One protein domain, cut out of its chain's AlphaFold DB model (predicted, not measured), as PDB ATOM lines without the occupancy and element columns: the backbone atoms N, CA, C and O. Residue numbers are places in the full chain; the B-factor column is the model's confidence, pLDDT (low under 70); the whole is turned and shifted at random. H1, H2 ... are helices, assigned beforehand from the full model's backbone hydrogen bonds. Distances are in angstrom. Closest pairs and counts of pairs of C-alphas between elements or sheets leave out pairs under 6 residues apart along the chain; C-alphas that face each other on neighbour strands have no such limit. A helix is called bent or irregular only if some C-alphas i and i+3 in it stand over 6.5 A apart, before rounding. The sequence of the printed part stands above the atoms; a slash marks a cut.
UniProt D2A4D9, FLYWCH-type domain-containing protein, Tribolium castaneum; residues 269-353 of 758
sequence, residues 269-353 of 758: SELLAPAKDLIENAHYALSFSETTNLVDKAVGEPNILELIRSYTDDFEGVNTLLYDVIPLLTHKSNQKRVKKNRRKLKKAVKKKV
ATOM      1  N   SER A 269     128.274  81.545 159.109       84.56
ATOM      2  CA  SER A 269     129.433  82.170 159.761       84.56
ATOM      3  C   SER A 269     130.601  82.397 158.797       84.56
ATOM      4  O   SER A 269     131.149  83.496 158.764       84.56
ATOM      5  N   GLU A 270     130.937  81.412 157.962       85.88
ATOM      6  CA  GLU A 270     131.984  81.536 156.937       85.88
ATOM      7  C   GLU A 270     131.565  82.511 155.835       85.88
ATOM      8  O   GLU A 270     132.348  83.347 155.388       85.88
ATOM      9  N   LEU A 271     130.289  82.476 155.444       86.44
ATOM     10  CA  LEU A 271     129.743  83.379 154.431       86.44
ATOM     11  C   LEU A 271     129.629  84.837 154.903       86.44
ATOM     12  O   LEU A 271     129.480  85.722 154.057       86.44
ATOM     13  N   LEU A 272     129.636  85.088 156.217       87.88
ATOM     14  CA  LEU A 272     129.633  86.420 156.834       87.88
ATOM     15  C   LEU A 272     131.021  86.865 157.306       87.88
ATOM     16  O   LEU A 272     131.169  88.035 157.649       87.88
ATOM     17  N   ALA A 273     132.032  85.992 157.274       88.94
ATOM     18  CA  ALA A 273     133.386  86.290 157.741       88.94
ATOM     19  C   ALA A 273     133.984  87.599 157.176       88.94
ATOM     20  O   ALA A 273     134.558  88.346 157.966       88.94
ATOM     21  N   PRO A 274     133.783  87.975 155.891       91.62
ATOM     22  CA  PRO A 274     134.277  89.254 155.363       91.62
ATOM     23  C   PRO A 274     133.706  90.506 156.048       91.62
ATOM     24  O   PRO A 274     134.251  91.594 155.896       91.62
ATOM     25  N   ALA A 275     132.588  90.378 156.765       89.81
ATOM     26  CA  ALA A 275     131.959  91.464 157.509       89.81
ATOM     27  C   ALA A 275     132.242  91.403 159.019       89.81
ATOM     28  O   ALA A 275     131.762  92.270 159.745       89.81
ATOM     29  N   LYS A 276     132.997  90.407 159.502       90.94
ATOM     30  CA  LYS A 276     133.254  90.199 160.933       90.94
ATOM     31  C   LYS A 276     133.908  91.416 161.578       90.94
ATOM     32  O   LYS A 276     133.358  91.953 162.534       90.94
ATOM     33  N   ASP A 277     134.987  91.908 160.979       89.25
ATOM     34  CA  ASP A 277     135.731  93.059 161.497       89.25
ATOM     35  C   ASP A 277     134.872  94.327 161.540       89.25
ATOM     36  O   ASP A 277     134.998  95.130 162.459       89.25
ATOM     37  N   LEU A 278     133.964  94.512 160.574       91.00
ATOM     38  CA  LEU A 278     133.035  95.640 160.593       91.00
ATOM     39  C   LEU A 278     132.055  95.518 161.766       91.00
ATOM     40  O   LEU A 278     131.800  96.500 162.453       91.00
ATOM     41  N   ILE A 279     131.488  94.328 161.977       90.00
ATOM     42  CA  ILE A 279     130.459  94.101 162.995       90.00
ATOM     43  C   ILE A 279     131.053  94.173 164.407       90.00
ATOM     44  O   ILE A 279     130.399  94.687 165.304       90.00
ATOM     45  N   GLU A 280     132.276  93.681 164.604       87.44
ATOM     46  CA  GLU A 280     132.937  93.667 165.915       87.44
ATOM     47  C   GLU A 280     133.539  95.027 166.296       87.44
ATOM     48  O   GLU A 280     133.523  95.384 167.471       87.44
ATOM     49  N   ASN A 281     134.030  95.811 165.327       83.06
ATOM     50  CA  ASN A 281     134.656  97.111 165.609       83.06
ATOM     51  C   ASN A 281     133.675  98.292 165.600       83.06
ATOM     52  O   ASN A 281     134.000  99.363 166.113       83.06
ATOM     53  N   ALA A 282     132.492  98.140 165.004       80.31
ATOM     54  CA  ALA A 282     131.465  99.174 165.010       80.31
ATOM     55  C   ALA A 282     130.409  98.900 166.090       80.31
ATOM     56  O   ALA A 282     130.022  97.761 166.331       80.31
ATOM     57  N   HIS A 283     129.889  99.962 166.711       80.12
ATOM     58  CA  HIS A 283     128.847  99.888 167.742       80.12
ATOM     59  C   HIS A 283     127.456  99.572 167.152       80.12
ATOM     60  O   HIS A 283     126.532 100.381 167.241       80.12
ATOM     61  N   TYR A 284     127.302  98.418 166.502       87.88
ATOM     62  CA  TYR A 284     126.006  97.947 166.016       87.88
ATOM     63  C   TYR A 284     125.183  97.279 167.123       87.88
ATOM     64  O   TYR A 284     125.704  96.810 168.128       87.88
ATOM     65  N   ALA A 285     123.871  97.196 166.891       83.25
ATOM     66  CA  ALA A 285     122.904  96.626 167.828       83.25
ATOM     67  C   ALA A 285     123.019  95.101 168.035       83.25
ATOM     68  O   ALA A 285     122.340  94.576 168.910       83.25
ATOM     69  N   LEU A 286     123.808  94.392 167.216       90.25
ATOM     70  CA  LEU A 286     124.016  92.943 167.295       90.25
ATOM     71  C   LEU A 286     125.499  92.620 167.123       90.25
ATOM     72  O   LEU A 286     126.151  93.169 166.233       90.25
ATOM     73  N   SER A 287     125.994  91.670 167.910       92.69
ATOM     74  CA  SER A 287     127.323  91.080 167.734       92.69
ATOM     75  C   SER A 287     127.404  90.207 166.472       92.69
ATOM     76  O   SER A 287     126.392  89.867 165.845       92.69
ATOM     77  N   PHE A 288     128.617  89.800 166.084       92.94
ATOM     78  CA  PHE A 288     128.820  88.929 164.923       92.94
ATOM     79  C   PHE A 288     128.071  87.594 165.059       92.94
ATOM     80  O   PHE A 288     127.406  87.163 164.118       92.94
ATOM     81  N   SER A 289     128.108  86.975 166.243       91.56
ATOM     82  CA  SER A 289     127.422  85.708 166.528       91.56
ATOM     83  C   SER A 289     125.895  85.846 166.545       91.56
ATOM     84  O   SER A 289     125.173  84.952 166.107       91.56
ATOM     85  N   GLU A 290     125.363  86.972 167.013       91.75
ATOM     86  CA  GLU A 290     123.923  87.245 166.956       91.75
ATOM     87  C   GLU A 290     123.470  87.533 165.525       91.75
ATOM     88  O   GLU A 290     122.399  87.094 165.106       91.75
ATOM     89  N   THR A 291     124.314  88.199 164.736       91.12
ATOM     90  CA  THR A 291     124.046  88.497 163.328       91.12
ATOM     91  C   THR A 291     124.016  87.230 162.476       91.12
ATOM     92  O   THR A 291     123.110  87.071 161.653       91.12
ATOM     93  N   THR A 292     124.954  86.298 162.677       91.31
ATOM     94  CA  THR A 292     124.957  85.000 161.980       91.31
ATOM     95  C   THR A 292     123.701  84.200 162.324       91.31
ATOM     96  O   THR A 292     122.971  83.787 161.421       91.31
ATOM     97  N   ASN A 293     123.369  84.102 163.614       90.50
ATOM     98  CA  ASN A 293     122.166  83.426 164.098       90.50
ATOM     99  C   ASN A 293     120.871  84.055 163.565       90.50
ATOM    100  O   ASN A 293     119.936  83.337 163.199       90.50
ATOM    101  N   LEU A 294     120.804  85.386 163.483       91.12
ATOM    102  CA  LEU A 294     119.658  86.098 162.922       91.12
ATOM    103  C   LEU A 294     119.491  85.793 161.428       91.12
ATOM    104  O   LEU A 294     118.377  85.539 160.970       91.12
ATOM    105  N   VAL A 295     120.578  85.824 160.649       90.06
ATOM    106  CA  VAL A 295     120.542  85.516 159.208       90.06
ATOM    107  C   VAL A 295     120.139  84.061 158.968       90.06
ATOM    108  O   VAL A 295     119.409  83.793 158.002       90.06
ATOM    109  N   ASP A 296     120.539  83.163 159.870       89.06
ATOM    110  CA  ASP A 296     120.129  81.766 159.872       89.06
ATOM    111  C   ASP A 296     118.648  81.567 160.126       89.06
ATOM    112  O   ASP A 296     117.925  81.134 159.222       89.06
ATOM    113  N   LYS A 297     118.169  82.001 161.288       87.88
ATOM    114  CA  LYS A 297     116.772  81.829 161.697       87.88
ATOM    115  C   LYS A 297     115.783  82.616 160.837       87.88
ATOM    116  O   LYS A 297     114.626  82.237 160.722       87.88
ATOM    117  N   ALA A 298     116.210  83.695 160.177       86.69
ATOM    118  CA  ALA A 298     115.327  84.485 159.316       86.69
ATOM    119  C   ALA A 298     114.907  83.768 158.010       86.69
ATOM    120  O   ALA A 298     114.007  84.246 157.294       86.69
ATOM    121  N   VAL A 299     115.541  82.636 157.670       79.00
ATOM    122  CA  VAL A 299     115.107  81.755 156.578       79.00
ATOM    123  C   VAL A 299     113.920  80.929 157.059       79.00
ATOM    124  O   VAL A 299     114.035  80.132 157.972       79.00
ATOM    125  N   GLY A 300     112.755  81.152 156.451       74.62
ATOM    126  CA  GLY A 300     111.508  80.485 156.840       74.62
ATOM    127  C   GLY A 300     110.657  81.262 157.845       74.62
ATOM    128  O   GLY A 300     109.442  81.103 157.824       74.62
ATOM    129  N   GLU A 301     111.236  82.191 158.612       82.19
ATOM    130  CA  GLU A 301     110.486  82.903 159.654       82.19
ATOM    131  C   GLU A 301     109.392  83.839 159.077       82.19
ATOM    132  O   GLU A 301     109.708  84.755 158.283       82.19
ATOM    133  N   PRO A 302     108.106  83.630 159.445       77.19
ATOM    134  CA  PRO A 302     107.001  84.492 159.033       77.19
ATOM    135  C   PRO A 302     107.019  85.851 159.745       77.19
ATOM    136  O   PRO A 302     106.665  86.856 159.115       77.19
ATOM    137  N   ASN A 303     107.468  85.920 161.006       86.06
ATOM    138  CA  ASN A 303     107.453  87.144 161.810       86.06
ATOM    139  C   ASN A 303     108.860  87.643 162.174       86.06
ATOM    140  O   ASN A 303     109.337  87.524 163.299       86.06
ATOM    141  N   ILE A 304     109.509  88.314 161.218       87.81
ATOM    142  CA  ILE A 304     110.876  88.831 161.399       87.81
ATOM    143  C   ILE A 304     111.030  89.826 162.567       87.81
ATOM    144  O   ILE A 304     112.127  89.976 163.089       87.81
ATOM    145  N   LEU A 305     109.963  90.526 162.975       86.69
ATOM    146  CA  LEU A 305     110.046  91.486 164.085       86.69
ATOM    147  C   LEU A 305     110.155  90.789 165.434       86.69
ATOM    148  O   LEU A 305     110.839  91.291 166.312       86.69
ATOM    149  N   GLU A 306     109.455  89.675 165.606       87.44
ATOM    150  CA  GLU A 306     109.493  88.896 166.842       87.44
ATOM    151  C   GLU A 306     110.836  88.187 166.991       87.44
ATOM    152  O   GLU A 306     111.441  88.251 168.054       87.44
ATOM    153  N   LEU A 307     111.367  87.666 165.881       89.50
ATOM    154  CA  LEU A 307     112.726  87.138 165.839       89.50
ATOM    155  C   LEU A 307     113.780  88.204 166.165       89.50
ATOM    156  O   LEU A 307     114.736  87.904 166.858       89.50
ATOM    157  N   ILE A 308     113.644  89.445 165.687       89.69
ATOM    158  CA  ILE A 308     114.621  90.499 166.020       89.69
ATOM    159  C   ILE A 308     114.489  90.938 167.482       89.69
ATOM    160  O   ILE A 308     115.510  91.136 168.132       89.69
ATOM    161  N   ARG A 309     113.265  90.991 168.025       90.12
ATOM    162  CA  ARG A 309     113.008  91.305 169.444       90.12
ATOM    163  C   ARG A 309     113.650  90.332 170.419       90.12
ATOM    164  O   ARG A 309     113.904  90.721 171.549       90.12
ATOM    165  N   SER A 310     113.919  89.091 170.009       90.88
ATOM    166  CA  SER A 310     114.651  88.159 170.871       90.88
ATOM    167  C   SER A 310     116.126  88.530 171.043       90.88
ATOM    168  O   SER A 310     116.784  87.938 171.889       90.88
ATOM    169  N   TYR A 311     116.647  89.454 170.230       90.00
ATOM    170  CA  TYR A 311     118.030  89.925 170.295       90.00
ATOM    171  C   TYR A 311     118.127  91.410 170.674       90.00
ATOM    172  O   TYR A 311     118.984  91.781 171.465       90.00
ATOM    173  N   THR A 312     117.271  92.276 170.118       90.38
ATOM    174  CA  THR A 312     117.313  93.727 170.366       90.38
ATOM    175  C   THR A 312     115.982  94.416 170.039       90.38
ATOM    176  O   THR A 312     115.247  93.993 169.143       90.38
ATOM    177  N   ASP A 313     115.693  95.521 170.731       87.00
ATOM    178  CA  ASP A 313     114.578  96.424 170.415       87.00
ATOM    179  C   ASP A 313     114.950  97.504 169.379       87.00
ATOM    180  O   ASP A 313     114.070  98.194 168.848       87.00
ATOM    181  N   ASP A 314     116.236  97.630 169.022       88.50
ATOM    182  CA  ASP A 314     116.714  98.596 168.028       88.50
ATOM    183  C   ASP A 314     116.590  98.065 166.586       88.50
ATOM    184  O   ASP A 314     117.546  97.638 165.930       88.50
ATOM    185  N   PHE A 315     115.371  98.121 166.048       89.19
ATOM    186  CA  PHE A 315     115.099  97.699 164.669       89.19
ATOM    187  C   PHE A 315     115.827  98.536 163.610       89.19
ATOM    188  O   PHE A 315     116.075  98.030 162.511       89.19
ATOM    189  N   GLU A 316     116.128  99.809 163.890       86.75
ATOM    190  CA  GLU A 316     116.791 100.681 162.916       86.75
ATOM    191  C   GLU A 316     118.306 100.450 162.908       86.75
ATOM    192  O   GLU A 316     118.901 100.400 161.826       86.75
ATOM    193  N   GLY A 317     118.907 100.165 164.066       88.38
ATOM    194  CA  GLY A 317     120.276  99.661 164.175       88.38
ATOM    195  C   GLY A 317     120.469  98.356 163.409       88.38
ATOM    196  O   GLY A 317     121.375  98.258 162.582       88.38
ATOM    197  N   VAL A 318     119.551  97.391 163.551       91.25
ATOM    198  CA  VAL A 318     119.586  96.135 162.770       91.25
ATOM    199  C   VAL A 318     119.395  96.391 161.267       91.25
ATOM    200  O   VAL A 318     120.045  95.769 160.426       91.25
ATOM    201  N   ASN A 319     118.525  97.327 160.883       92.38
ATOM    202  CA  ASN A 319     118.329  97.707 159.479       92.38
ATOM    203  C   ASN A 319     119.578  98.356 158.846       92.38
ATOM    204  O   ASN A 319     119.801  98.195 157.636       92.38
ATOM    205  N   THR A 320     120.348  99.091 159.649       91.12
ATOM    206  CA  THR A 320     121.606  99.751 159.271       91.12
ATOM    207  C   THR A 320     122.736  98.730 159.172       91.12
ATOM    208  O   THR A 320     123.339  98.604 158.111       91.12
ATOM    209  N   LEU A 321     122.894  97.875 160.183       93.12
ATOM    210  CA  LEU A 321     123.803  96.726 160.171       93.12
ATOM    211  C   LEU A 321     123.626  95.867 158.906       93.12
ATOM    212  O   LEU A 321     124.564  95.651 158.141       93.12
ATOM    213  N   LEU A 322     122.394  95.437 158.603       92.62
ATOM    214  CA  LEU A 322     122.119  94.635 157.403       92.62
ATOM    215  C   LEU A 322     122.339  95.406 156.091       92.62
ATOM    216  O   LEU A 322     122.367  94.786 155.030       92.62
ATOM    217  N   TYR A 323     122.408  96.738 156.109       93.88
ATOM    218  CA  TYR A 323     122.752  97.535 154.932       93.88
ATOM    219  C   TYR A 323     124.259  97.548 154.686       93.88
ATOM    220  O   TYR A 323     124.672  97.307 153.551       93.88
ATOM    221  N   ASP A 324     125.038  97.768 155.741       91.94
ATOM    222  CA  ASP A 324     126.491  97.929 155.673       91.94
ATOM    223  C   ASP A 324     127.212  96.594 155.442       91.94
ATOM    224  O   ASP A 324     128.230  96.546 154.756       91.94
ATOM    225  N   VAL A 325     126.621  95.480 155.890       91.50
ATOM    226  CA  VAL A 325     127.138  94.122 155.639       91.50
ATOM    227  C   VAL A 325     127.007  93.705 154.167       91.50
ATOM    228  O   VAL A 325     127.867  93.004 153.642       91.50
ATOM    229  N   ILE A 326     125.956  94.133 153.453       92.56
ATOM    230  CA  ILE A 326     125.676  93.709 152.063       92.56
ATOM    231  C   ILE A 326     126.859  93.876 151.089       92.56
ATOM    232  O   ILE A 326     127.105  92.924 150.342       92.56
ATOM    233  N   PRO A 327     127.527  95.044 150.998       91.75
ATOM    234  CA  PRO A 327     128.632  95.242 150.061       91.75
ATOM    235  C   PRO A 327     129.881  94.418 150.398       91.75
ATOM    236  O   PRO A 327     130.673  94.176 149.495       91.75
ATOM    237  N   LEU A 328     130.040  93.970 151.647       90.12
ATOM    238  CA  LEU A 328     131.205  93.198 152.092       90.12
ATOM    239  C   LEU A 328     131.086  91.699 151.784       90.12
ATOM    240  O   LEU A 328     132.081  90.981 151.754       90.12
ATOM    241  N   LEU A 329     129.874  91.201 151.530       89.69
ATOM    242  CA  LEU A 329     129.656  89.784 151.249       89.69
ATOM    243  C   LEU A 329     130.146  89.408 149.848       89.69
ATOM    244  O   LEU A 329     129.656  89.935 148.853       89.69
ATOM    245  N   THR A 330     131.016  88.407 149.749       85.00
ATOM    246  CA  THR A 330     131.544  87.898 148.470       85.00
ATOM    247  C   THR A 330     130.521  87.037 147.715       85.00
ATOM    248  O   THR A 330     130.399  87.108 146.489       85.00
ATOM    249  N   HIS A 331     129.711  86.252 148.434       87.31
ATOM    250  CA  HIS A 331     128.759  85.316 147.833       87.31
ATOM    251  C   HIS A 331     127.406  85.964 147.484       87.31
ATOM    252  O   HIS A 331     126.649  86.420 148.347       87.31
ATOM    253  N   LYS A 332     127.032  85.919 146.193       83.38
ATOM    254  CA  LYS A 332     125.762  86.473 145.670       83.38
ATOM    255  C   LYS A 332     124.508  85.863 146.313       83.38
ATOM    256  O   LYS A 332     123.494  86.553 146.428       83.38
ATOM    257  N   SER A 333     124.541  84.588 146.702       80.88
ATOM    258  CA  SER A 333     123.440  83.915 147.409       80.88
ATOM    259  C   SER A 333     123.187  84.561 148.775       80.88
ATOM    260  O   SER A 333     122.057  84.964 149.063       80.88
ATOM    261  N   ASN A 334     124.245  84.772 149.561       83.12
ATOM    262  CA  ASN A 334     124.156  85.391 150.881       83.12
ATOM    263  C   ASN A 334     123.774  86.879 150.791       83.12
ATOM    264  O   ASN A 334     122.881  87.340 151.501       83.12
ATOM    265  N   GLN A 335     124.318  87.616 149.812       88.38
ATOM    266  CA  GLN A 335     123.865  88.984 149.523       88.38
ATOM    267  C   GLN A 335     122.351  89.050 149.269       88.38
ATOM    268  O   GLN A 335     121.670  89.956 149.753       88.38
ATOM    269  N   LYS A 336     121.795  88.108 148.491       88.31
ATOM    270  CA  LYS A 336     120.349  88.040 148.227       88.31
ATOM    271  C   LYS A 336     119.560  87.711 149.499       88.31
ATOM    272  O   LYS A 336     118.509  88.323 149.709       88.31
ATOM    273  N   ARG A 337     120.066  86.810 150.349       87.06
ATOM    274  CA  ARG A 337     119.476  86.432 151.648       87.06
ATOM    275  C   ARG A 337     119.388  87.632 152.595       87.06
ATOM    276  O   ARG A 337     118.288  88.006 153.000       87.06
ATOM    277  N   VAL A 338     120.502  88.326 152.826       90.12
ATOM    278  CA  VAL A 338     120.569  89.531 153.673       90.12
ATOM    279  C   VAL A 338     119.690  90.661 153.113       90.12
ATOM    280  O   VAL A 338     118.887  91.250 153.842       90.12
ATOM    281  N   LYS A 339     119.709  90.897 151.790       92.00
ATOM    282  CA  LYS A 339     118.805  91.858 151.120       92.00
ATOM    283  C   LYS A 339     117.324  91.519 151.334       92.00
ATOM    284  O   LYS A 339     116.510  92.429 151.515       92.00
ATOM    285  N   LYS A 340     116.947  90.236 151.290       90.94
ATOM    286  CA  LYS A 340     115.564  89.774 151.510       90.94
ATOM    287  C   LYS A 340     115.130  90.022 152.958       90.94
ATOM    288  O   LYS A 340     114.049  90.578 153.156       90.94
ATOM    289  N   ASN A 341     115.981  89.703 153.932       88.12
ATOM    290  CA  ASN A 341     115.710  89.913 155.358       88.12
ATOM    291  C   ASN A 341     115.537  91.402 155.684       88.12
ATOM    292  O   ASN A 341     114.508  91.798 156.231       88.12
ATOM    293  N   ARG A 342     116.438  92.261 155.198       92.69
ATOM    294  CA  ARG A 342     116.312  93.718 155.353       92.69
ATOM    295  C   ARG A 342     115.006  94.271 154.764       92.69
ATOM    296  O   ARG A 342     114.350  95.123 155.359       92.69
ATOM    297  N   ARG A 343     114.580  93.776 153.593       90.62
ATOM    298  CA  ARG A 343     113.294  94.171 152.980       90.62
ATOM    299  C   ARG A 343     112.088  93.724 153.810       90.62
ATOM    300  O   ARG A 343     111.120  94.481 153.885       90.62
ATOM    301  N   LYS A 344     112.121  92.521 154.398       88.62
ATOM    302  CA  LYS A 344     111.073  92.036 155.312       88.62
ATOM    303  C   LYS A 344     110.977  92.950 156.543       88.62
ATOM    304  O   LYS A 344     109.883  93.422 156.839       88.62
ATOM    305  N   LEU A 345     112.113  93.278 157.165       88.50
ATOM    306  CA  LEU A 345     112.198  94.167 158.328       88.50
ATOM    307  C   LEU A 345     111.601  95.552 158.042       88.50
ATOM    308  O   LEU A 345     110.647  95.958 158.702       88.50
ATOM    309  N   LYS A 346     112.057  96.238 156.981       90.50
ATOM    310  CA  LYS A 346     111.529  97.564 156.599       90.50
ATOM    311  C   LYS A 346     110.016  97.572 156.381       90.50
ATOM    312  O   LYS A 346     109.334  98.521 156.761       90.50
ATOM    313  N   LYS A 347     109.476  96.525 155.748       87.56
ATOM    314  CA  LYS A 347     108.027  96.395 155.530       87.56
ATOM    315  C   LYS A 347     107.269  96.192 156.839       87.56
ATOM    316  O   LYS A 347     106.172  96.727 156.978       87.56
ATOM    317  N   ALA A 348     107.833  95.424 157.766       82.81
ATOM    318  CA  ALA A 348     107.205  95.122 159.040       82.81
ATOM    319  C   ALA A 348     107.201  96.341 159.982       82.81
ATOM    320  O   ALA A 348     106.152  96.659 160.541       82.81
ATOM    321  N   VAL A 349     108.306  97.095 160.060       83.56
ATOM    322  CA  VAL A 349     108.385  98.363 160.818       83.56
ATOM    323  C   VAL A 349     107.390  99.387 160.265       83.56
ATOM    324  O   VAL A 349     106.583  99.942 161.010       83.56
ATOM    325  N   LYS A 350     107.338  99.561 158.937       79.44
ATOM    326  CA  LYS A 350     106.410 100.504 158.285       79.44
ATOM    327  C   LYS A 350     104.929 100.166 158.512       79.44
ATOM    328  O   LYS A 350     104.099 101.066 158.490       79.44
ATOM    329  N   LYS A 351     104.581  98.891 158.719       73.25
ATOM    330  CA  LYS A 351     103.200  98.466 159.014       73.25
ATOM    331  C   LYS A 351     102.742  98.807 160.439       73.25
ATOM    332  O   LYS A 351     101.536  98.909 160.642       73.25
ATOM    333  N   LYS A 352     103.655  98.973 161.407       57.69
ATOM    334  CA  LYS A 352     103.311  99.303 162.806       57.69
ATOM    335  C   LYS A 352     103.131 100.804 163.058       57.69
ATOM    336  O   LYS A 352     102.390 101.166 163.966       57.69
ATOM    337  N   VAL A 353     103.728 101.673 162.242       45.78
ATOM    338  CA  VAL A 353     103.558 103.132 162.356       45.78
ATOM    339  C   VAL A 353     102.271 103.561 161.634       45.78
ATOM    340  O   VAL A 353     102.281 103.821 160.430       45.78
TER     341      VAL A 353
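AT A GLANCE: This is residues 269 to 353 of the 758 residues of the protein "FLYWCH-type domain-containing protein" of Tribolium castaneum (UniProt D2A4D9). A long helix, H5, runs along the length of a small helical body with H4 side by side with it, the two making a base, and H1, H2 and H3 are set over one side of this base. H2 and H3 cross H5 nearly at right angles, H3 the more fully packed on it, while H1 stands at the end of the body where H5 begins. The printed part has 85 residues, with five named helices in the order H1, H2, H3, H4, H5 and no named strand, and its class is all helix. The whole is compact, with a radius of gyration of the C-alphas of 11.9 A and spans of 34 by 26 by 18 A.

IN THESE COORDINATES: H1 is residues 269 to 281, 16.9 A long, from C-alpha 269 at (129.433, 82.170, 159.761). It is irregular, with C-alphas 271 and 274 7.5 A apart, and its line is a rough one. H2 is residues 288 to 297, 14.4 A long, and H3 is the six residues 304 to 309. H4 is residues 315 to 324, 14.5 A long, from C-alpha 315 at (115.099, 97.699, 164.669). H5 is residues 332 to 352, 31.0 A long, and ends with C-alpha 352 at (103.311, 99.303, 162.806).

HOW THE PARTS SIT: H1 and H2 touch and form a helical hairpin, at a steep tilt of 42 degrees, opposite ways; their closest C-alphas, of Ser 269 and Thr 292, are 5.7 A apart. H1 is close to H5 but not clearly touching it, the closest C-alphas, of Leu 271 and Asn 334, being 6.9 A apart. H2 and H3, also a helical hairpin, only just touch, with 3 pairs of C-alphas within 8 A; the closest are those of Leu 294 and Ile 308, 7.4 A apart. H2 also only just touches H5, again with 3 pairs, about perpendicular at 81 degrees, at residues 337 to 341 of H5 alone; the closest C-alphas, of Val 295 and Val 338, are 6.8 A apart. H3 touches residues 341 to 349 of H5 alone, about perpendicular at 77 degrees, with the C-alphas of Ile 304 and Leu 345 closest at 6.3 A. H4 and H5 touch as a helical hairpin, at a shallow tilt of 25 degrees, opposite ways, with the C-alphas of Asn 319 and Arg 342 closest at 6.1 A. H1 and H3 are apart, and so are H2 and H4. In H2, H3 and H4 every O i to N i+4 pair is within hydrogen-bond range; in H5 16 of 17 are, and in H1 4 of 9, beside 6 of 10 O i to N i+3 pairs.

THE WHOLE: The two C-alphas farthest apart are those of Glu 270 and Val 353, at 36.1 A. The printed part has no cut. The link from H3 to H4 is tight, the other three are short, and no link is long. The mean pLDDT of the printed part is 87.1, and residues 352 to 353 are under 70.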